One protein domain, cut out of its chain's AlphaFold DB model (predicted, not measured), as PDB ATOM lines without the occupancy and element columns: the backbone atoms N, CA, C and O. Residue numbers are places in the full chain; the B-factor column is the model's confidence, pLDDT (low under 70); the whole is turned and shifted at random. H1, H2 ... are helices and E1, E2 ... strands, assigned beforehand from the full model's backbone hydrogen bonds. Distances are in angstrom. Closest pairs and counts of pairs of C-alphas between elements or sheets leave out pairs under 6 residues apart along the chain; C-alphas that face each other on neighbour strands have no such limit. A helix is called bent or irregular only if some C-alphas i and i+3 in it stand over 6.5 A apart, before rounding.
ATOM      1  N   GLN A 110      -9.777 -29.493  46.994       95.19
ATOM      2  CA  GLN A 110      -9.556 -28.620  48.144       95.19
ATOM      3  C   GLN A 110      -8.115 -28.734  48.655       95.19
ATOM      4  O   GLN A 110      -7.439 -27.716  48.779       95.19
ATOM      5  N   ASP A 111      -7.607 -29.954  48.842       95.62
ATOM      6  CA  ASP A 111      -6.217 -30.187  49.256       95.62
ATOM      7  C   ASP A 111      -5.224 -29.548  48.268       95.62
ATOM      8  O   ASP A 111      -4.199 -28.972  48.646       95.62
ATOM      9  N   TRP A 112      -5.529 -29.622  46.967       96.38
ATOM     10  CA  TRP A 112      -4.735 -28.964  45.934       96.38
ATOM     11  C   TRP A 112      -4.794 -27.433  46.038       96.38
ATOM     12  O   TRP A 112      -3.749 -26.783  45.932       96.38
ATOM     13  N   LEU A 113      -5.977 -26.854  46.279       96.38
ATOM     14  CA  LEU A 113      -6.151 -25.413  46.481       96.38
ATOM     15  C   LEU A 113      -5.410 -24.908  47.715       96.38
ATOM     16  O   LEU A 113      -4.805 -23.840  47.650       96.38
ATOM     17  N   ASP A 114      -5.381 -25.677  48.800       95.75
ATOM     18  CA  ASP A 114      -4.652 -25.315  50.018       95.75
ATOM     19  C   ASP A 114      -3.137 -25.206  49.752       95.75
ATOM     20  O   ASP A 114      -2.444 -24.338  50.295       95.75
ATOM     21  N   MET A 115      -2.617 -26.030  48.835       95.81
ATOM     22  CA  MET A 115      -1.215 -26.007  48.402       95.81
ATOM     23  C   MET A 115      -0.929 -24.994  47.281       95.81
ATOM     24  O   MET A 115       0.230 -24.613  47.060       95.81
ATOM     25  N   ALA A 116      -1.954 -24.531  46.561       96.62
ATOM     26  CA  ALA A 116      -1.801 -23.656  45.403       96.62
ATOM     27  C   ALA A 116      -1.097 -22.316  45.721       96.62
ATOM     28  O   ALA A 116      -0.199 -21.939  44.959       96.62
ATOM     29  N   PRO A 117      -1.360 -21.617  46.848       96.56
ATOM     30  CA  PRO A 117      -0.642 -20.395  47.213       96.56
ATOM     31  C   PRO A 117       0.870 -20.583  47.365       96.56
ATOM     32  O   PRO A 117       1.643 -19.689  47.015       96.56
ATOM     33  N   ILE A 118       1.318 -21.737  47.872       96.25
ATOM     34  CA  ILE A 118       2.748 -22.036  48.039       96.25
ATOM     35  C   ILE A 118       3.410 -22.144  46.664       96.25
ATOM     36  O   ILE A 118       4.440 -21.508  46.420       96.25
ATOM     37  N   ARG A 119       2.784 -22.889  45.744       95.62
ATOM     38  CA  ARG A 119       3.260 -23.015  44.359       95.62
ATOM     39  C   ARG A 119       3.245 -21.674  43.632       95.62
ATOM     40  O   ARG A 119       4.238 -21.315  43.005       95.62
ATOM     41  N   LEU A 120       2.178 -20.890  43.782       96.56
ATOM     42  CA  LEU A 120       2.059 -19.575  43.156       96.56
ATOM     43  C   LEU A 120       3.172 -18.625  43.622       96.56
ATOM     44  O   LEU A 120       3.809 -17.969  42.797       96.56
ATOM     45  N   ARG A 121       3.467 -18.599  44.929       96.62
ATOM     46  CA  ARG A 121       4.594 -17.826  45.478       96.62
ATOM     47  C   ARG A 121       5.932 -18.291  44.904       96.62
ATOM     48  O   ARG A 121       6.779 -17.450  44.616       96.62
ATOM     49  N   ALA A 122       6.137 -19.597  44.730       95.38
ATOM     50  CA  ALA A 122       7.359 -20.130  44.131       95.38
ATOM     51  C   ALA A 122       7.523 -19.678  42.668       95.38
ATOM     52  O   ALA A 122       8.585 -19.170  42.307       95.38
ATOM     53  N   ILE A 123       6.460 -19.758  41.858       95.56
ATOM     54  CA  ILE A 123       6.461 -19.274  40.466       95.56
ATOM     55  C   ILE A 123       6.743 -17.765  40.421       95.56
ATOM     56  O   ILE A 123       7.586 -17.310  39.651       95.56
ATOM     57  N   GLN A 124       6.098 -16.975  41.287       96.50
ATOM     58  CA  GLN A 124       6.332 -15.530  41.378       96.50
ATOM     59  C   GLN A 124       7.777 -15.187  41.757       96.50
ATOM     60  O   GLN A 124       8.357 -14.273  41.172       96.50
ATOM     61  N   ARG A 125       8.374 -15.913  42.714       95.88
ATOM     62  CA  ARG A 125       9.794 -15.749  43.068       95.88
ATOM     63  C   ARG A 125      10.696 -16.073  41.883       95.88
ATOM     64  O   ARG A 125      11.580 -15.278  41.585       95.88
ATOM     65  N   ARG A 126      10.427 -17.173  41.173       95.56
ATOM     66  CA  ARG A 126      11.188 -17.574  39.983       95.56
ATOM     67  C   ARG A 126      11.146 -16.503  38.890       95.56
ATOM     68  O   ARG A 126      12.194 -16.169  38.354       95.56
ATOM     69  N   ILE A 127       9.972 -15.924  38.614       96.69
ATOM     70  CA  ILE A 127       9.803 -14.828  37.639       96.69
ATOM     71  C   ILE A 127      10.624 -13.597  38.044       96.69
ATOM     72  O   ILE A 127      11.330 -13.039  37.211       96.69
ATOM     73  N   LYS A 128      10.559 -13.185  39.320       96.19
ATOM     74  CA  LYS A 128      11.344 -12.045  39.824       96.19
ATOM     75  C   LYS A 128      12.849 -12.292  39.710       96.19
ATOM     76  O   LYS A 128      13.587 -11.397  39.320       96.19
ATOM     77  N   ALA A 129      13.291 -13.506  40.029       95.56
ATOM     78  CA  ALA A 129      14.689 -13.890  39.900       95.56
ATOM     79  C   ALA A 129      15.142 -13.919  38.427       95.56
ATOM     80  O   ALA A 129      16.200 -13.385  38.121       95.56
ATOM     81  N   MET A 130      14.313 -14.415  37.498       95.25
ATOM     82  CA  MET A 130      14.593 -14.359  36.051       95.25
ATOM     83  C   MET A 130      14.685 -12.923  35.525       95.25
ATOM     84  O   MET A 130      15.513 -12.631  34.669       95.25
ATOM     85  N   GLU A 131      13.846 -12.017  36.029       95.12
ATOM     86  CA  GLU A 131      13.897 -10.595  35.671       95.12
ATOM     87  C   GLU A 131      15.197  -9.936  36.130       95.12
ATOM     88  O   GLU A 131      15.850  -9.244  35.348       95.12
ATOM     89  N   TYR A 132      15.605 -10.214  37.372       95.69
ATOM     90  CA  TYR A 132      16.910  -9.804  37.875       95.69
ATOM     91  C   TYR A 132      18.041 -10.375  37.011       95.69
ATOM     92  O   TYR A 132      18.928  -9.631  36.606       95.69
ATOM     93  N   ASP A 133      17.989 -11.667  36.683       96.25
ATOM     94  CA  ASP A 133      19.031 -12.357  35.916       96.25
ATOM     95  C   ASP A 133      19.170 -11.829  34.493       96.25
ATOM     96  O   ASP A 133      20.288 -11.672  34.010       96.25
ATOM     97  N   ALA A 134      18.059 -11.505  33.831       94.81
ATOM     98  CA  ALA A 134      18.080 -10.904  32.503       94.81
ATOM     99  C   ALA A 134      18.757  -9.522  32.523       94.81
ATOM    100  O   ALA A 134      19.602  -9.233  31.673       94.81
ATOM    101  N   GLY A 135      18.435  -8.683  33.516       94.69
ATOM    102  CA  GLY A 135      19.096  -7.388  33.703       94.69
ATOM    103  C   GLY A 135      20.573  -7.534  34.079       94.69
ATOM    104  O   GLY A 135      21.433  -6.842  33.537       94.69
ATOM    105  N   TYR A 136      20.882  -8.483  34.960       95.25
ATOM    106  CA  TYR A 136      22.241  -8.781  35.394       95.25
ATOM    107  C   TYR A 136      23.106  -9.305  34.240       95.25
ATOM    108  O   TYR A 136      24.242  -8.858  34.083       95.25
ATOM    109  N   TYR A 137      22.568 -10.174  33.379       95.25
ATOM    110  CA  TYR A 137      23.239 -10.600  32.151       95.25
ATOM    111  C   TYR A 137      23.499  -9.414  31.221       95.25
ATOM    112  O   TYR A 137      24.612  -9.259  30.738       95.25
ATOM    113  N   HIS A 138      22.509  -8.541  31.010       93.31
ATOM    114  CA  HIS A 138      22.661  -7.382  30.128       93.31
ATOM    115  C   HIS A 138      23.805  -6.449  30.562       93.31
ATOM    116  O   HIS A 138      24.555  -5.974  29.714       93.31
ATOM    117  N   ILE A 139      23.965  -6.226  31.871       94.50
ATOM    118  CA  ILE A 139      25.022  -5.367  32.433       94.50
ATOM    119  C   ILE A 139      26.401  -6.035  32.360       94.50
ATOM    120  O   ILE A 139      27.390  -5.368  32.070       94.50
ATOM    121  N   ASN A 140      26.480  -7.338  32.640       93.94
ATOM    122  CA  ASN A 140      27.754  -8.059  32.714       93.94
ATOM    123  C   ASN A 140      28.189  -8.674  31.382       93.94
ATOM    124  O   ASN A 140      29.253  -9.292  31.328       93.94
ATOM    125  N   LYS A 141      27.389  -8.539  30.317       93.75
ATOM    126  CA  LYS A 141      27.713  -9.103  29.009       93.75
ATOM    127  C   LYS A 141      28.911  -8.383  28.396       93.75
ATOM    128  O   LYS A 141      28.857  -7.182  28.144       93.75
ATOM    129  N   TYR A 142      29.959  -9.133  28.073       91.94
ATOM    130  CA  TYR A 142      31.145  -8.632  27.381       91.94
ATOM    131  C   TYR A 142      31.448  -9.454  26.116       91.94
ATOM    132  O   TYR A 142      31.066 -10.628  26.015       91.94
ATOM    133  N   PRO A 143      32.109  -8.852  25.109       91.25
ATOM    134  CA  PRO A 143      32.528  -9.575  23.915       91.25
ATOM    135  C   PRO A 143      33.604 -10.612  24.267       91.25
ATOM    136  O   PRO A 143      34.626 -10.277  24.857       91.25
ATOM    137  N   VAL A 144      33.382 -11.868  23.869       89.94
ATOM    138  CA  VAL A 144      34.329 -12.981  24.066       89.94
ATOM    139  C   VAL A 144      34.862 -13.421  22.709       89.94
ATOM    140  O   VAL A 144      34.066 -13.736  21.812       89.94
ATOM    141  N   THR A 145      36.188 -13.455  22.557       91.88
ATOM    142  CA  THR A 145      36.836 -13.847  21.299       91.88
ATOM    143  C   THR A 145      36.630 -15.335  20.999       91.88
ATOM    144  O   THR A 145      36.188 -16.120  21.842       91.88
ATOM    145  N   LYS A 146      36.912 -15.750  19.761       89.19
ATOM    146  CA  LYS A 146      36.787 -17.161  19.367       89.19
ATOM    147  C   LYS A 146      37.769 -18.058  20.128       89.19
ATOM    148  O   LYS A 146      37.392 -19.178  20.467       89.19
ATOM    149  N   ASP A 147      38.972 -17.561  20.388       89.56
ATOM    150  CA  ASP A 147      40.030 -18.324  21.048       89.56
ATOM    151  C   ASP A 147      39.700 -18.510  22.532       89.56
ATOM    152  O   ASP A 147      39.664 -19.647  22.999       89.56
ATOM    153  N   ASP A 148      39.269 -17.443  23.219       90.31
ATOM    154  CA  ASP A 148      38.802 -17.518  24.614       90.31
ATOM    155  C   ASP A 148      37.611 -18.477  24.762       90.31
ATOM    156  O   ASP A 148      37.537 -19.266  25.703       90.31
ATOM    157  N   ARG A 149      36.677 -18.465  23.795       90.38
ATOM    158  CA  ARG A 149      35.542 -19.406  23.772       90.38
ATOM    159  C   ARG A 149      35.987 -20.858  23.642       90.38
ATOM    160  O   ARG A 149      35.259 -21.724  24.128       90.38
ATOM    161  N   SER A 150      37.084 -21.118  22.927       89.50
ATOM    162  CA  SER A 150      37.645 -22.463  22.797       89.50
ATOM    163  C   SER A 150      38.302 -22.881  24.100       89.50
ATOM    164  O   SER A 150      37.911 -23.908  24.637       89.50
ATOM    165  N   MET A 151      39.201 -22.045  24.634       91.38
ATOM    166  CA  MET A 151      39.936 -22.320  25.873       91.38
ATOM    167  C   MET A 151      38.988 -22.610  27.037       91.38
ATOM    168  O   MET A 151      39.031 -23.699  27.598       91.38
ATOM    169  N   PHE A 152      38.040 -21.703  27.304       93.06
ATOM    170  CA  PHE A 152      37.029 -21.889  28.348       93.06
ATOM    171  C   PHE A 152      36.264 -23.207  28.186       93.06
ATOM    172  O   PHE A 152      35.972 -23.915  29.147       93.06
ATOM    173  N   GLY A 153      35.891 -23.537  26.950       91.25
ATOM    174  CA  GLY A 153      35.096 -24.719  26.679       91.25
ATOM    175  C   GLY A 153      35.867 -26.026  26.799       91.25
ATOM    176  O   GLY A 153      35.286 -27.010  27.252       91.25
ATOM    177  N   ASP A 154      37.134 -26.041  26.390       91.00
ATOM    178  CA  ASP A 154      38.009 -27.205  26.514       91.00
ATOM    179  C   ASP A 154      38.327 -27.463  28.002       91.00
ATOM    180  O   ASP A 154      38.165 -28.592  28.472       91.00
ATOM    181  N   ASP A 155      38.619 -26.408  28.773       93.25
ATOM    182  CA  ASP A 155      38.816 -26.483  30.229       93.25
ATOM    183  C   ASP A 155      37.551 -26.957  30.957       93.25
ATOM    184  O   ASP A 155      37.613 -27.800  31.859       93.25
ATOM    185  N   LEU A 156      36.375 -26.468  30.544       92.88
ATOM    186  CA  LEU A 156      35.100 -26.877  31.129       92.88
ATOM    187  C   LEU A 156      34.796 -28.355  30.868       92.88
ATOM    188  O   LEU A 156      34.326 -29.055  31.764       92.88
ATOM    189  N   MET A 157      35.044 -28.835  29.648       89.81
ATOM    190  CA  MET A 157      34.837 -30.243  29.299       89.81
ATOM    191  C   MET A 157      35.773 -31.146  30.098       89.81
ATOM    192  O   MET A 157      35.313 -32.125  30.687       89.81
ATOM    193  N   TYR A 158      37.049 -30.769  30.208       90.19
ATOM    194  CA  TYR A 158      38.003 -31.478  31.055       90.19
ATOM    195  C   TYR A 158      37.547 -31.506  32.522       90.19
ATOM    196  O   TYR A 158      37.585 -32.548  33.178       90.19
ATOM    197  N   ALA A 159      37.057 -30.383  33.051       91.31
ATOM    198  CA  ALA A 159      36.548 -30.329  34.414       91.31
ATOM    199  C   ALA A 159      35.305 -31.211  34.612       91.31
ATOM    200  O   ALA A 159      35.192 -31.857  35.650       91.31
ATOM    201  N   LEU A 160      34.402 -31.282  33.627       89.19
ATOM    202  CA  LEU A 160      33.207 -32.132  33.660       89.19
ATOM    203  C   LEU A 160      33.544 -33.625  33.659       89.19
ATOM    204  O   LEU A 160      32.956 -34.369  34.445       89.19
ATOM    205  N   GLU A 161      34.499 -34.061  32.834       87.00
ATOM    206  CA  GLU A 161      34.973 -35.455  32.809       87.00
ATOM    207  C   GLU A 161      35.520 -35.876  34.182       87.00
ATOM    208  O   GLU A 161      35.185 -36.943  34.709       87.00
ATOM    209  N   ASN A 162      36.274 -34.975  34.816       86.56
ATOM    210  CA  ASN A 162      36.868 -35.178  36.135       86.56
ATOM    211  C   ASN A 162      35.919 -34.871  37.314       86.56
ATOM    212  O   ASN A 162      36.316 -35.027  38.468       86.56
ATOM    213  N   ASN A 163      34.672 -34.455  37.063       83.62
ATOM    214  CA  ASN A 163      33.659 -34.193  38.098       83.62
ATOM    215  C   ASN A 163      32.706 -35.385  38.321       83.62
ATOM    216  O   ASN A 163      31.675 -35.269  38.990       83.62
ATOM    217  N   SER A 164      33.043 -36.546  37.758       72.88
ATOM    218  CA  SER A 164      32.288 -37.785  37.936       72.88
ATOM    219  C   SER A 164      32.230 -38.176  39.418       72.88
ATOM    220  O   SER A 164      33.251 -38.228  40.096       72.88
ATOM    221  N   PHE A 165      31.027 -38.470  39.924       71.56
ATOM    222  CA  PHE A 165      30.774 -38.879  41.318       71.56
ATOM    223  C   PHE A 165      31.091 -37.839  42.411       71.56
ATOM    224  O   PHE A 165      31.183 -38.201  43.582       71.56
ATOM    225  N   ALA A 166      31.182 -36.547  42.078       83.88
ATOM    226  CA  ALA A 166      31.338 -35.501  43.088       83.88
ATOM    227  C   ALA A 166      30.158 -35.479  44.087       83.88
ATOM    228  O   ALA A 166      28.988 -35.532  43.692       83.88
ATOM    229  N   GLU A 167      30.456 -35.373  45.386       84.62
ATOM    230  CA  GLU A 167      29.439 -35.316  46.451       84.62
ATOM    231  C   GLU A 167      28.759 -33.944  46.568       84.62
ATOM    232  O   GLU A 167      27.601 -33.852  46.989       84.62
ATOM    233  N   TYR A 168      29.459 -32.888  46.150       88.06
ATOM    234  CA  TYR A 168      29.034 -31.497  46.273       88.06
ATOM    235  C   TYR A 168      29.123 -30.770  44.935       88.06
ATOM    236  O   TYR A 168      29.904 -31.140  44.059       88.06
ATOM    237  N   ASP A 169      28.305 -29.728  44.799       92.25
ATOM    238  CA  ASP A 169      28.389 -28.817  43.665       92.25
ATOM    239  C   ASP A 169      29.723 -28.073  43.727       92.25
ATOM    240  O   ASP A 169      30.088 -27.528  44.772       92.25
ATOM    241  N   ARG A 170      30.438 -28.028  42.605       93.69
ATOM    242  CA  ARG A 170      31.746 -27.382  42.519       93.69
ATOM    243  C   ARG A 170      31.666 -26.152  41.630       93.69
ATOM    244  O   ARG A 170      31.273 -26.239  40.472       93.69
ATOM    245  N   PHE A 171      32.086 -25.010  42.159       95.38
ATOM    246  CA  PHE A 171      32.321 -23.823  41.343       95.38
ATOM    247  C   PHE A 171      33.471 -24.091  40.359       95.38
ATOM    248  O   PHE A 171      34.543 -24.539  40.773       95.38
ATOM    249  N   PHE A 172      33.226 -23.848  39.071       94.62
ATOM    250  CA  PHE A 172      34.236 -23.937  38.021       94.62
ATOM    251  C   PHE A 172      34.844 -22.559  37.766       94.62
ATOM    252  O   PHE A 172      35.992 -22.321  38.129       94.62
ATOM    253  N   GLU A 173      34.056 -21.645  37.202       95.25
ATOM    254  CA  GLU A 173      34.494 -20.297  36.839       95.25
ATOM    255  C   GLU A 173      33.283 -19.366  36.654       95.25
ATOM    256  O   GLU A 173      32.143 -19.824  36.566       95.25
ATOM    257  N   LYS A 174      33.516 -18.053  36.573       95.00
ATOM    258  CA  LYS A 174      32.508 -17.072  36.158       95.00
ATOM    259  C   LYS A 174      32.491 -16.888  34.644       95.00
ATOM    260  O   LYS A 174      33.530 -16.684  34.032       95.00
ATOM    261  N   TYR A 175      31.298 -16.848  34.060       94.81
ATOM    262  CA  TYR A 175      31.081 -16.574  32.642       94.81
ATOM    263  C   TYR A 175      29.929 -15.584  32.454       94.81
ATOM    264  O   TYR A 175      28.819 -15.827  32.928       94.81
ATOM    265  N   GLN A 176      30.179 -14.456  31.777       92.94
ATOM    266  CA  GLN A 176      29.176 -13.399  31.531       92.94
ATOM    267  C   GLN A 176      28.445 -12.929  32.811       92.94
ATOM    268  O   GLN A 176      27.249 -12.638  32.804       92.94
ATOM    269  N   GLY A 177      29.162 -12.912  33.939       92.12
ATOM    270  CA  GLY A 177      28.639 -12.558  35.262       92.12
ATOM    271  C   GLY A 177      28.048 -13.718  36.074       92.12
ATOM    272  O   GLY A 177      27.881 -13.551  37.283       92.12
ATOM    273  N   PHE A 178      27.768 -14.873  35.465       97.00
ATOM    274  CA  PHE A 178      27.180 -16.044  36.127       97.00
ATOM    275  C   PHE A 178      28.249 -17.008  36.626       97.00
ATOM    276  O   PHE A 178      29.247 -17.241  35.949       97.00
ATOM    277  N   ASP A 179      28.005 -17.621  37.779       97.31
ATOM    278  CA  ASP A 179      28.808 -18.730  38.275       97.31
ATOM    279  C   ASP A 179      28.458 -19.991  37.481       97.31
ATOM    280  O   ASP A 179      27.304 -20.429  37.464       97.31
ATOM    281  N   VAL A 180      29.459 -20.582  36.831       96.81
ATOM    282  CA  VAL A 180      29.354 -21.885  36.177       96.81
ATOM    283  C   VAL A 180      29.705 -22.947  37.205       96.81
ATOM    284  O   VAL A 180      30.811 -22.988  37.744       96.81
ATOM    285  N   VAL A 181      28.733 -23.799  37.506       96.50
ATOM    286  CA  VAL A 181      28.815 -24.797  38.569       96.50
ATOM    287  C   VAL A 181      28.709 -26.192  37.973       96.50
ATOM    288  O   VAL A 181      27.794 -26.495  37.203       96.50
ATOM    289  N   LEU A 182      29.642 -27.054  38.365       94.38
ATOM    290  CA  LEU A 182      29.627 -28.474  38.059       94.38
ATOM    291  C   LEU A 182      28.724 -29.177  39.085       94.38
ATOM    292  O   LEU A 182      28.979 -29.082  40.291       94.38
ATOM    293  N   PRO A 183      27.649 -29.843  38.645       92.25
ATOM    294  CA  PRO A 183      26.658 -30.428  39.540       92.25
ATOM    295  C   PRO A 183      27.200 -31.672  40.253       92.25
ATOM    296  O   PRO A 183      27.935 -32.475  39.674       92.25
ATOM    297  N   LYS A 184      26.788 -31.872  41.508       90.75
ATOM    298  CA  LYS A 184      27.039 -33.128  42.230       90.75
ATOM    299  C   LYS A 184      26.348 -34.316  41.561       90.75
ATOM    300  O   LYS A 184      25.253 -34.178  41.017       90.75
ATOM    301  N   LYS A 185      26.941 -35.509  41.682       85.38
ATOM    302  CA  LYS A 185      26.374 -36.789  41.203       85.38
ATOM    303  C   LYS A 185      25.865 -36.739  39.751       85.38
ATOM    304  O   LYS A 185      24.853 -37.355  39.422       85.38
ATOM    305  N   MET A 186      26.551 -35.982  38.900       84.88
ATOM    306  CA  MET A 186      26.226 -35.865  37.482       84.88
ATOM    307  C   MET A 186      26.409 -37.208  36.767       84.88
ATOM    308  O   MET A 186      27.390 -37.905  37.017       84.88
ATOM    309  N   ASP A 187      25.497 -37.537  35.851       85.75
ATOM    310  CA  ASP A 187      25.658 -38.660  34.923       85.75
ATOM    311  C   ASP A 187      26.704 -38.298  33.848       85.75
ATOM    312  O   ASP A 187      26.452 -37.384  33.052       85.75
ATOM    313  N   PRO A 188      27.854 -38.997  33.773       82.38
ATOM    314  CA  PRO A 188      28.882 -38.714  32.771       82.38
ATOM    315  C   PRO A 188      28.392 -38.889  31.329       82.38
ATOM    316  O   PRO A 188      28.918 -38.250  30.422       82.38
ATOM    317  N   ALA A 189      27.362 -39.712  31.093       85.19
ATOM    318  CA  ALA A 189      26.782 -39.887  29.762       85.19
ATOM    319  C   ALA A 189      25.954 -38.671  29.307       85.19
ATOM    320  O   ALA A 189      25.679 -38.510  28.114       85.19
ATOM    321  N   LYS A 190      25.530 -37.813  30.243       87.44
ATOM    322  CA  LYS A 190      24.696 -36.630  29.993       87.44
ATOM    323  C   LYS A 190      25.242 -35.429  30.771       87.44
ATOM    324  O   LYS A 190      24.580 -34.951  31.695       87.44
ATOM    325  N   PRO A 191      26.428 -34.920  30.401       89.12
ATOM    326  CA  PRO A 191      27.052 -33.836  31.137       89.12
ATOM    327  C   PRO A 191      26.222 -32.557  31.022       89.12
ATOM    328  O   PRO A 191      25.699 -32.229  29.951       89.12
ATOM    329  N   TYR A 192      26.121 -31.819  32.121       92.62
ATOM    330  CA  TYR A 192      25.481 -30.512  32.178       92.62
ATOM    331  C   TYR A 192      26.167 -29.630  33.219       92.62
ATOM    332  O   TYR A 192      26.855 -30.116  34.112       92.62
ATOM    333  N   VAL A 193      25.965 -28.324  33.104       94.88
ATOM    334  CA  VAL A 193      26.387 -27.347  34.113       94.88
ATOM    335  C   VAL A 193      25.188 -26.575  34.620       94.88
ATOM    336  O   VAL A 193      24.148 -26.508  33.961       94.88
ATOM    337  N   LEU A 194      25.351 -25.970  35.787       96.06
ATOM    338  CA  LEU A 194      24.383 -25.065  36.375       96.06
ATOM    339  C   LEU A 194      24.930 -23.641  36.319       96.06
ATOM    340  O   LEU A 194      26.024 -23.383  36.810       96.06
ATOM    341  N   LEU A 195      24.165 -22.720  35.742       96.81
ATOM    342  CA  LEU A 195      24.449 -21.290  35.810       96.81
ATOM    343  C   LEU A 195      23.709 -20.698  37.001       96.81
ATOM    344  O   LEU A 195      22.493 -20.877  37.109       96.81
ATOM    345  N   ARG A 196      24.423 -19.991  37.875       95.88
ATOM    346  CA  ARG A 196      23.851 -19.333  39.056       95.88
ATOM    347  C   ARG A 196      24.253 -17.867  39.112       95.88
ATOM    348  O   ARG A 196      25.322 -17.480  38.654       95.88
ATOM    349  N   SER A 197      23.382 -17.057  39.692       94.00
ATOM    350  CA  SER A 197      23.644 -15.657  40.024       94.00
ATOM    351  C   SER A 197      23.244 -15.401  41.486       94.00
ATOM    352  O   SER A 197      22.791 -16.306  42.193       94.00
ATOM    353  N   GLY A 198      23.327 -14.143  41.928       89.44
ATOM    354  CA  GLY A 198      22.793 -13.714  43.224       89.44
ATOM    355  C   GLY A 198      21.264 -13.802  43.370       89.44
ATOM    356  O   GLY A 198      20.759 -13.565  44.466       89.44
ATOM    357  N   SER A 199      20.511 -14.141  42.316       90.06
ATOM    358  CA  SER A 199      19.041 -14.233  42.351       90.06
ATOM    359  C   SER A 199      18.511 -15.480  43.069       90.06
ATOM    360  O   SER A 199      17.349 -15.517  43.475       90.06
ATOM    361  N   GLY A 200      19.353 -16.510  43.209       88.44
ATOM    362  CA  GLY A 200      18.973 -17.825  43.725       88.44
ATOM    363  C   GLY A 200      18.371 -18.775  42.681       88.44
ATOM    364  O   GLY A 200      18.091 -19.925  43.022       88.44
ATOM    365  N   ASN A 201      18.198 -18.348  41.423       92.88
ATOM    366  CA  ASN A 201      17.853 -19.257  40.330       92.88
ATOM    367  C   ASN A 201      19.077 -20.051  39.852       92.88
ATOM    368  O   ASN A 201      20.226 -19.621  39.967       92.88
ATOM    369  N   SER A 202      18.803 -21.223  39.279       94.06
ATOM    370  CA  SER A 202      19.806 -22.091  38.671       94.06
ATOM    371  C   SER A 202      19.311 -22.538  37.300       94.06
ATOM    372  O   SER A 202      18.191 -23.037  37.192       94.06
ATOM    373  N   TYR A 203      20.145 -22.393  36.272       95.00
ATOM    374  CA  TYR A 203      19.806 -22.758  34.895       95.00
ATOM    375  C   TYR A 203      20.668 -23.923  34.425       95.00
ATOM    376  O   TYR A 203      21.893 -23.842  34.462       95.00
ATOM    377  N   GLU A 204      20.033 -25.009  33.992       94.62
ATOM    378  CA  GLU A 204      20.733 -26.171  33.448       94.62
ATOM    379  C   GLU A 204      21.144 -25.922  31.995       94.62
ATOM    380  O   GLU A 204      20.315 -25.596  31.145       94.62
ATOM    381  N   VAL A 205      22.423 -26.145  31.696       94.69
ATOM    382  CA  VAL A 205      22.948 -26.120  30.330       94.69
ATOM    383  C   VAL A 205      23.525 -27.486  30.007       94.69
ATOM    384  O   VAL A 205      24.548 -27.894  30.557       94.69
ATOM    385  N   LYS A 206      22.877 -28.194  29.083       92.75
ATOM    386  CA  LYS A 206      23.341 -29.500  28.603       92.75
ATOM    387  C   LYS A 206      24.630 -29.338  27.803       92.75
ATOM    388  O   LYS A 206      24.691 -28.517  26.892       92.75
ATOM    389  N   MET A 207      25.632 -30.159  28.102       89.12
ATOM    390  CA  MET A 207      26.974 -30.092  27.511       89.12
ATOM    391  C   MET A 207      27.308 -31.272  26.588       89.12
ATOM    392  O   MET A 207      28.451 -31.436  26.175       89.12
ATOM    393  N   ALA A 208      26.313 -32.070  26.193       78.50
ATOM    394  CA  ALA A 208      26.521 -33.208  25.299       78.50
ATOM    395  C   ALA A 208      26.994 -32.797  23.882       78.50
ATOM    396  O   ALA A 208      26.501 -31.830  23.294       78.50
ATOM    397  N   GLY A 209      27.919 -33.584  23.316       65.50
ATOM    398  CA  GLY A 209      28.155 -33.683  21.869       65.50
ATOM    399  C   GLY A 209      28.803 -32.480  21.169       65.50
ATOM    400  O   GLY A 209      28.371 -32.127  20.074       65.50
ATOM    401  N   GLY A 210      29.831 -31.834  21.737       63.28
ATOM    402  CA  GLY A 210      30.514 -30.727  21.046       63.28
ATOM    403  C   GLY A 210      31.982 -30.511  21.422       63.28
ATOM    404  O   GLY A 210      32.452 -31.032  22.423       63.28
ATOM    405  N   ARG A 211      32.682 -29.713  20.598       69.50
ATOM    406  CA  ARG A 211      34.021 -29.137  20.868       69.50
ATOM    407  C   ARG A 211      33.919 -27.970  21.865       69.50
ATOM    408  O   ARG A 211      32.836 -27.385  21.949       69.50
ATOM    409  N   GLY A 212      35.018 -27.562  22.511       71.62
ATOM    410  CA  GLY A 212      35.036 -26.491  23.522       71.62
ATOM    411  C   GLY A 212      34.285 -25.215  23.123       71.62
ATOM    412  O   GLY A 212      33.402 -24.759  23.846       71.62
ATOM    413  N   VAL A 213      34.476 -24.716  21.895       77.12
ATOM    414  CA  VAL A 213      33.761 -23.520  21.384       77.12
ATOM    415  C   VAL A 213      32.224 -23.626  21.496       77.12
ATOM    416  O   VAL A 213      31.528 -22.614  21.620       77.12
ATOM    417  N   GLY A 214      31.670 -24.841  21.445       86.38
ATOM    418  CA  GLY A 214      30.238 -25.097  21.588       86.38
ATOM    419  C   GLY A 214      29.701 -24.867  23.004       86.38
ATOM    420  O   GLY A 214      28.544 -24.481  23.139       86.38
ATOM    421  N   CYS A 215      30.517 -25.041  24.048       89.75
ATOM    422  CA  CYS A 215      30.108 -24.868  25.446       89.75
ATOM    423  C   CYS A 215      29.696 -23.422  25.738       89.75
ATOM    424  O   CYS A 215      28.566 -23.173  26.153       89.75
ATOM    425  N   SER A 216      30.573 -22.473  25.408       91.56
ATOM    426  CA  SER A 216      30.329 -21.033  25.552       91.56
ATOM    427  C   SER A 216      29.068 -20.585  24.806       91.56
ATOM    428  O   SER A 216      28.240 -19.862  25.347       91.56
ATOM    429  N   LYS A 217      28.866 -21.077  23.573       91.88
ATOM    430  CA  LYS A 217      27.663 -20.767  22.780       91.88
ATOM    431  C   LYS A 217      26.379 -21.304  23.409       91.88
ATOM    432  O   LYS A 217      25.345 -20.656  23.306       91.88
ATOM    433  N   ARG A 218      26.420 -22.483  24.035       93.44
ATOM    434  CA  ARG A 218      25.256 -23.050  24.734       93.44
ATOM    435  C   ARG A 218      24.893 -22.235  25.973       93.44
ATOM    436  O   ARG A 218      23.709 -22.011  26.204       93.44
ATOM    437  N   ILE A 219      25.896 -21.770  26.718       94.50
ATOM    438  CA  ILE A 219      25.699 -20.872  27.863       94.50
ATOM    439  C   ILE A 219      25.107 -19.542  27.394       94.50
ATOM    440  O   ILE A 219      24.057 -19.149  27.896       94.50
ATOM    441  N   ASP A 220      25.711 -18.902  26.386       94.12
ATOM    442  CA  ASP A 220      25.187 -17.662  25.800       94.12
ATOM    443  C   ASP A 220      23.739 -17.825  25.349       94.12
ATOM    444  O   ASP A 220      22.903 -16.993  25.675       94.12
ATOM    445  N   ASN A 221      23.420 -18.924  24.660       95.00
ATOM    446  CA  ASN A 221      22.064 -19.184  24.202       95.00
ATOM    447  C   ASN A 221      21.068 -19.224  25.371       95.00
ATOM    448  O   ASN A 221      20.008 -18.616  25.282       95.00
ATOM    449  N   VAL A 222      21.396 -19.892  26.481       95.75
ATOM    450  CA  VAL A 222      20.520 -19.912  27.666       95.75
ATOM    451  C   VAL A 222      20.363 -18.516  28.271       95.75
ATOM    452  O   VAL A 222      19.242 -18.117  28.581       95.75
ATOM    453  N   LEU A 223      21.453 -17.752  28.386       95.38
ATOM    454  CA  LEU A 223      21.430 -16.403  28.958       95.38
ATOM    455  C   LEU A 223      20.670 -15.394  28.076       95.38
ATOM    456  O   LEU A 223      19.904 -14.578  28.582       95.38
ATOM    457  N   GLU A 224      20.814 -15.482  26.753       95.62
ATOM    458  CA  GLU A 224      20.096 -14.641  25.785       95.62
ATOM    459  C   GLU A 224      18.589 -14.917  25.768       95.62
ATOM    460  O   GLU A 224      17.801 -14.012  25.493       95.62
ATOM    461  N   HIS A 225      18.176 -16.142  26.105       95.69
ATOM    462  CA  HIS A 225      16.770 -16.547  26.118       95.69
ATOM    463  C   HIS A 225      16.082 -16.350  27.481       95.69
ATOM    464  O   HIS A 225      14.881 -16.595  27.585       95.69
ATOM    465  N   LEU A 226      16.772 -15.838  28.510       94.56
ATOM    466  CA  LEU A 226      16.168 -15.547  29.822       94.56
ATOM    467  C   LEU A 226      14.885 -14.690  29.751       94.56
ATOM    468  O   LEU A 226      13.927 -15.025  30.454       94.56
ATOM    469  N   PRO A 227      14.786 -13.637  28.908       94.56
ATOM    470  CA  PRO A 227      13.545 -12.871  28.775       94.56
ATOM    471  C   PRO A 227      12.371 -13.714  28.260       94.56
ATOM    472  O   PRO A 227      11.252 -13.583  28.749       94.56
ATOM    473  N   GLN A 228      12.632 -14.622  27.318       95.44
ATOM    474  CA  GLN A 228      11.611 -15.504  26.749       95.44
ATOM    475  C   GLN A 228      11.188 -16.581  27.758       95.44
ATOM    476  O   GLN A 228      10.002 -16.877  27.897       95.44
ATOM    477  N   GLU A 229      12.135 -17.135  28.519       93.00
ATOM    478  CA  GLU A 229      11.835 -18.062  29.618       93.00
ATOM    479  C   GLU A 229      11.020 -17.386  30.732       93.00
ATOM    480  O   GLU A 229      10.102 -17.992  31.293       93.00
ATOM    481  N   ARG A 230      11.275 -16.101  31.007       95.06
ATOM    482  CA  ARG A 230      10.448 -15.297  31.915       95.06
ATOM    483  C   ARG A 230       9.015 -15.166  31.400       95.06
ATOM    484  O   ARG A 230       8.087 -15.356  32.182       95.06
ATOM    485  N   GLU A 231       8.817 -14.864  30.116       96.69
ATOM    486  CA  GLU A 231       7.475 -14.802  29.515       96.69
ATOM    487  C   GLU A 231       6.745 -16.146  29.610       96.69
ATOM    488  O   GLU A 231       5.581 -16.190  30.010       96.69
ATOM    489  N   ARG A 232       7.439 -17.261  29.351       96.25
ATOM    490  CA  ARG A 232       6.884 -18.611  29.548       96.25
ATOM    491  C   ARG A 232       6.441 -18.839  30.993       96.25
ATOM    492  O   ARG A 232       5.333 -19.317  31.216       96.25
ATOM    493  N   ALA A 233       7.257 -18.446  31.972       95.38
ATOM    494  CA  ALA A 233       6.909 -18.558  33.387       95.38
ATOM    495  C   ALA A 233       5.733 -17.644  33.795       95.38
ATOM    496  O   ALA A 233       4.943 -18.017  34.664       95.38
ATOM    497  N   ILE A 234       5.594 -16.463  33.182       97.50
ATOM    498  CA  ILE A 234       4.433 -15.577  33.377       97.50
ATOM    499  C   ILE A 234       3.163 -16.237  32.833       97.50
ATOM    500  O   ILE A 234       2.167 -16.298  33.553       97.50
ATOM    501  N   ASN A 235       3.218 -16.799  31.625       97.69
ATOM    502  CA  ASN A 235       2.092 -17.522  31.034       97.69
ATOM    503  C   ASN A 235       1.700 -18.744  31.879       97.69
ATOM    504  O   ASN A 235       0.517 -18.971  32.122       97.69
ATOM    505  N   GLU A 236       2.679 -19.497  32.390       96.69
ATOM    506  CA  GLU A 236       2.445 -20.603  33.329       96.69
ATOM    507  C   GLU A 236       1.713 -20.116  34.589       96.69
ATOM    508  O   GLU A 236       0.731 -20.723  35.012       96.69
ATOM    509  N   ARG A 237       2.137 -18.983  35.165       97.81
ATOM    510  CA  ARG A 237       1.473 -18.375  36.326       97.81
ATOM    511  C   ARG A 237       0.020 -18.014  36.025       97.81
ATOM    512  O   ARG A 237      -0.844 -18.258  36.860       97.81
ATOM    513  N   GLU A 238      -0.251 -17.415  34.870       97.88
ATOM    514  CA  GLU A 238      -1.607 -17.027  34.468       97.88
ATOM    515  C   GLU A 238      -2.512 -18.240  34.253       97.88
ATOM    516  O   GLU A 238      -3.647 -18.257  34.725       97.88
ATOM    517  N   GLN A 239      -2.003 -19.282  33.594       97.62
ATOM    518  CA  GLN A 239      -2.721 -20.548  33.452       97.62
ATOM    519  C   GLN A 239      -3.002 -21.184  34.815       97.62
ATOM    520  O   GLN A 239      -4.110 -21.661  35.052       97.62
ATOM    521  N   PHE A 240      -2.032 -21.146  35.730       97.44
ATOM    522  CA  PHE A 240      -2.195 -21.675  37.079       97.44
ATOM    523  C   PHE A 240      -3.251 -20.903  37.881       97.44
ATOM    524  O   PHE A 240      -4.064 -21.516  38.565       97.44
ATOM    525  N   ILE A 241      -3.307 -19.573  37.754       97.56
ATOM    526  CA  ILE A 241      -4.361 -18.751  38.372       97.56
ATOM    527  C   ILE A 241      -5.742 -19.133  37.825       97.56
ATOM    528  O   ILE A 241      -6.654 -19.367  38.610       97.56
ATOM    529  N   LYS A 242      -5.885 -19.300  36.504       97.50
ATOM    530  CA  LYS A 242      -7.152 -19.759  35.906       97.50
ATOM    531  C   LYS A 242      -7.576 -21.131  36.436       97.50
ATOM    532  O   LYS A 242      -8.749 -21.344  36.715       97.50
ATOM    533  N   GLN A 243      -6.632 -22.058  36.615       96.50
ATOM    534  CA  GLN A 243      -6.920 -23.368  37.212       96.50
ATOM    535  C   GLN A 243      -7.409 -23.246  38.662       96.50
ATOM    536  O   GLN A 243      -8.325 -23.969  39.050       96.50
ATOM    537  N   ILE A 244      -6.836 -22.328  39.448       96.88
ATOM    538  CA  ILE A 244      -7.290 -22.037  40.817       96.88
ATOM    539  C   ILE A 244      -8.734 -21.528  40.800       96.88
ATOM    540  O   ILE A 244      -9.566 -22.054  41.533       96.88
ATOM    541  N   GLU A 245      -9.044 -20.552  39.947       96.31
ATOM    542  CA  GLU A 245     -10.392 -19.981  39.821       96.31
ATOM    543  C   GLU A 245     -11.422 -21.041  39.400       96.31
ATOM    544  O   GLU A 245     -12.497 -21.141  39.992       96.31
ATOM    545  N   MET A 246     -11.076 -21.884  38.422       95.44
ATOM    546  CA  MET A 246     -11.928 -22.992  37.984       95.44
ATOM    547  C   MET A 246     -12.185 -23.994  39.114       95.44
ATOM    548  O   MET A 246     -13.334 -24.353  39.361       95.44
ATOM    549  N   ALA A 247     -11.140 -24.414  39.833       94.06
ATOM    550  CA  ALA A 247     -11.280 -25.342  40.952       94.06
ATOM    551  C   ALA A 247     -12.124 -24.744  42.090       94.06
ATOM    552  O   ALA A 247     -12.983 -25.426  42.645       94.06
ATOM    553  N   GLN A 248     -11.946 -23.457  42.403       95.12
ATOM    554  CA  GLN A 248     -12.780 -22.754  43.382       95.12
ATOM    555  C   GLN A 248     -14.253 -22.725  42.959       95.12
ATOM    556  O   GLN A 248     -15.132 -22.992  43.779       95.12
ATOM    557  N   SER A 249     -14.530 -22.451  41.681       94.25
ATOM    558  CA  SER A 249     -15.894 -22.476  41.146       94.25
ATOM    559  C   SER A 249     -16.516 -23.875  41.202       94.25
ATOM    560  O   SER A 249     -17.700 -23.995  41.516       94.25
ATOM    561  N   GLU A 250     -15.751 -24.932  40.917       90.56
ATOM    562  CA  GLU A 250     -16.239 -26.313  41.009       90.56
ATOM    563  C   GLU A 250     -16.576 -26.720  42.444       90.56
ATOM    564  O   GLU A 250     -17.591 -27.382  42.664       90.56
ATOM    565  N   ILE A 251     -15.767 -26.298  43.417       92.62
ATOM    566  CA  ILE A 251     -16.031 -26.560  44.836       92.62
ATOM    567  C   ILE A 251     -17.276 -25.815  45.309       92.62
ATOM    568  O   ILE A 251     -18.103 -26.404  46.003       92.62
ATOM    569  N   GLN A 252     -17.462 -24.560  44.893       91.88
ATOM    570  CA  GLN A 252     -18.676 -23.798  45.207       91.88
ATOM    571  C   GLN A 252     -19.939 -24.433  44.622       91.88
ATOM    572  O   GLN A 252     -20.990 -24.399  45.258       91.88
ATOM    573  N   ARG A 253     -19.844 -25.038  43.431       91.31
ATOM    574  CA  ARG A 253     -20.956 -25.779  42.820       91.31
ATOM    575  C   ARG A 253     -21.342 -27.026  43.628       91.31
ATOM    576  O   ARG A 253     -22.477 -27.481  43.523       91.31
TER     577      ARG A 253
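AT A GLANCE: This is residues 110 to 253 of the 281 residues of an uncharacterized protein of Coprococcus eutactus (UniProt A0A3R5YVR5). A small four-stranded antiparallel sheet with helices H2 and H3 over one face makes a head, and from it runs a long arm of two helices, H1 and H4, side by side and antiparallel. The arm makes most of the length; the end of H1 toward the head only grazes the sheet. The printed part has 144 residues, with four named helices and four named strands in the order H1 H2 E1 E2 E3 E4 H3 H4; the class is mixed, helices and strands. The sheet's order is E1 E2 E3 E4. The whole is loose, with a radius of gyration of the C-alphas of 18.8 A, and elongated, spanning 64 by 35 by 25 A.

IN THESE COORDINATES: The strands are E1, residues 170 to 175, E2, 178 to 182, E3, 192 to 196, and E4, 202 to 206; E1 is 14.7 A long and begins at C-alpha 170 (31.746, -27.382, 42.519). H2, residues 146 to 161, is 22.8 A long, and H3, residues 212 to 224, is 19.2 A. H1, residues 110 to 140, is 45.3 A long from C-alpha 110 (-9.556, -28.620, 48.144). It has a kink of 32 degrees near residue 117 and is irregular, but only just: C-alphas 114 and 117 are 6.9 A apart. H4, residues 226 to 253, is 40.6 A long and ends at C-alpha 253 (-20.956, -25.779, 42.820).

HOW THE PARTS SIT: The sheet is a meander, each strand the antiparallel neighbour of the one before, and is strongly twisted, by 93 degrees from edge to edge. Within hydrogen-bond range are N 172 and O 180 of E1 and E2, 2.9 A, N 181 and O 194 of E2 and E3, 2.8 A, and N 195 and O 203 of E3 and E4, 2.8 A. H2 and H3 lie on the same face, two layers with the sheet. H2 is over E2 at a height over the sheet of 10.1 A, along the strands at 11 degrees on the local plane. H3 is over E3 at a height of 8.4 A, slantwise to the strands at 43 degrees on the local plane. H2 and H3 touch about perpendicular, 83 degrees, closest at the C-alphas of Gly 153 and Gly 212, 3.6 A. H1 and H4 touch at a shallow tilt of 15 degrees, opposite ways, closest at the C-alphas of Ala 134 and Leu 226, 5.7 A. H1 and H3 only just touch, with 3 pairs of C-alphas within 8 A. H3 and H4 meet only through their link. Every O i to N i+4 pair is within hydrogen-bond range in H2 and H4, but 25 of 27 in H1 and 7 of 9 in H3.

THE WHOLE: The two C-alphas farthest apart, of Asp 147 and Arg 253, are 65.2 A apart. The printed part has no cut and no long link. Mean pLDDT of the printed part is 92.1; residues 209 to 211 are under 70.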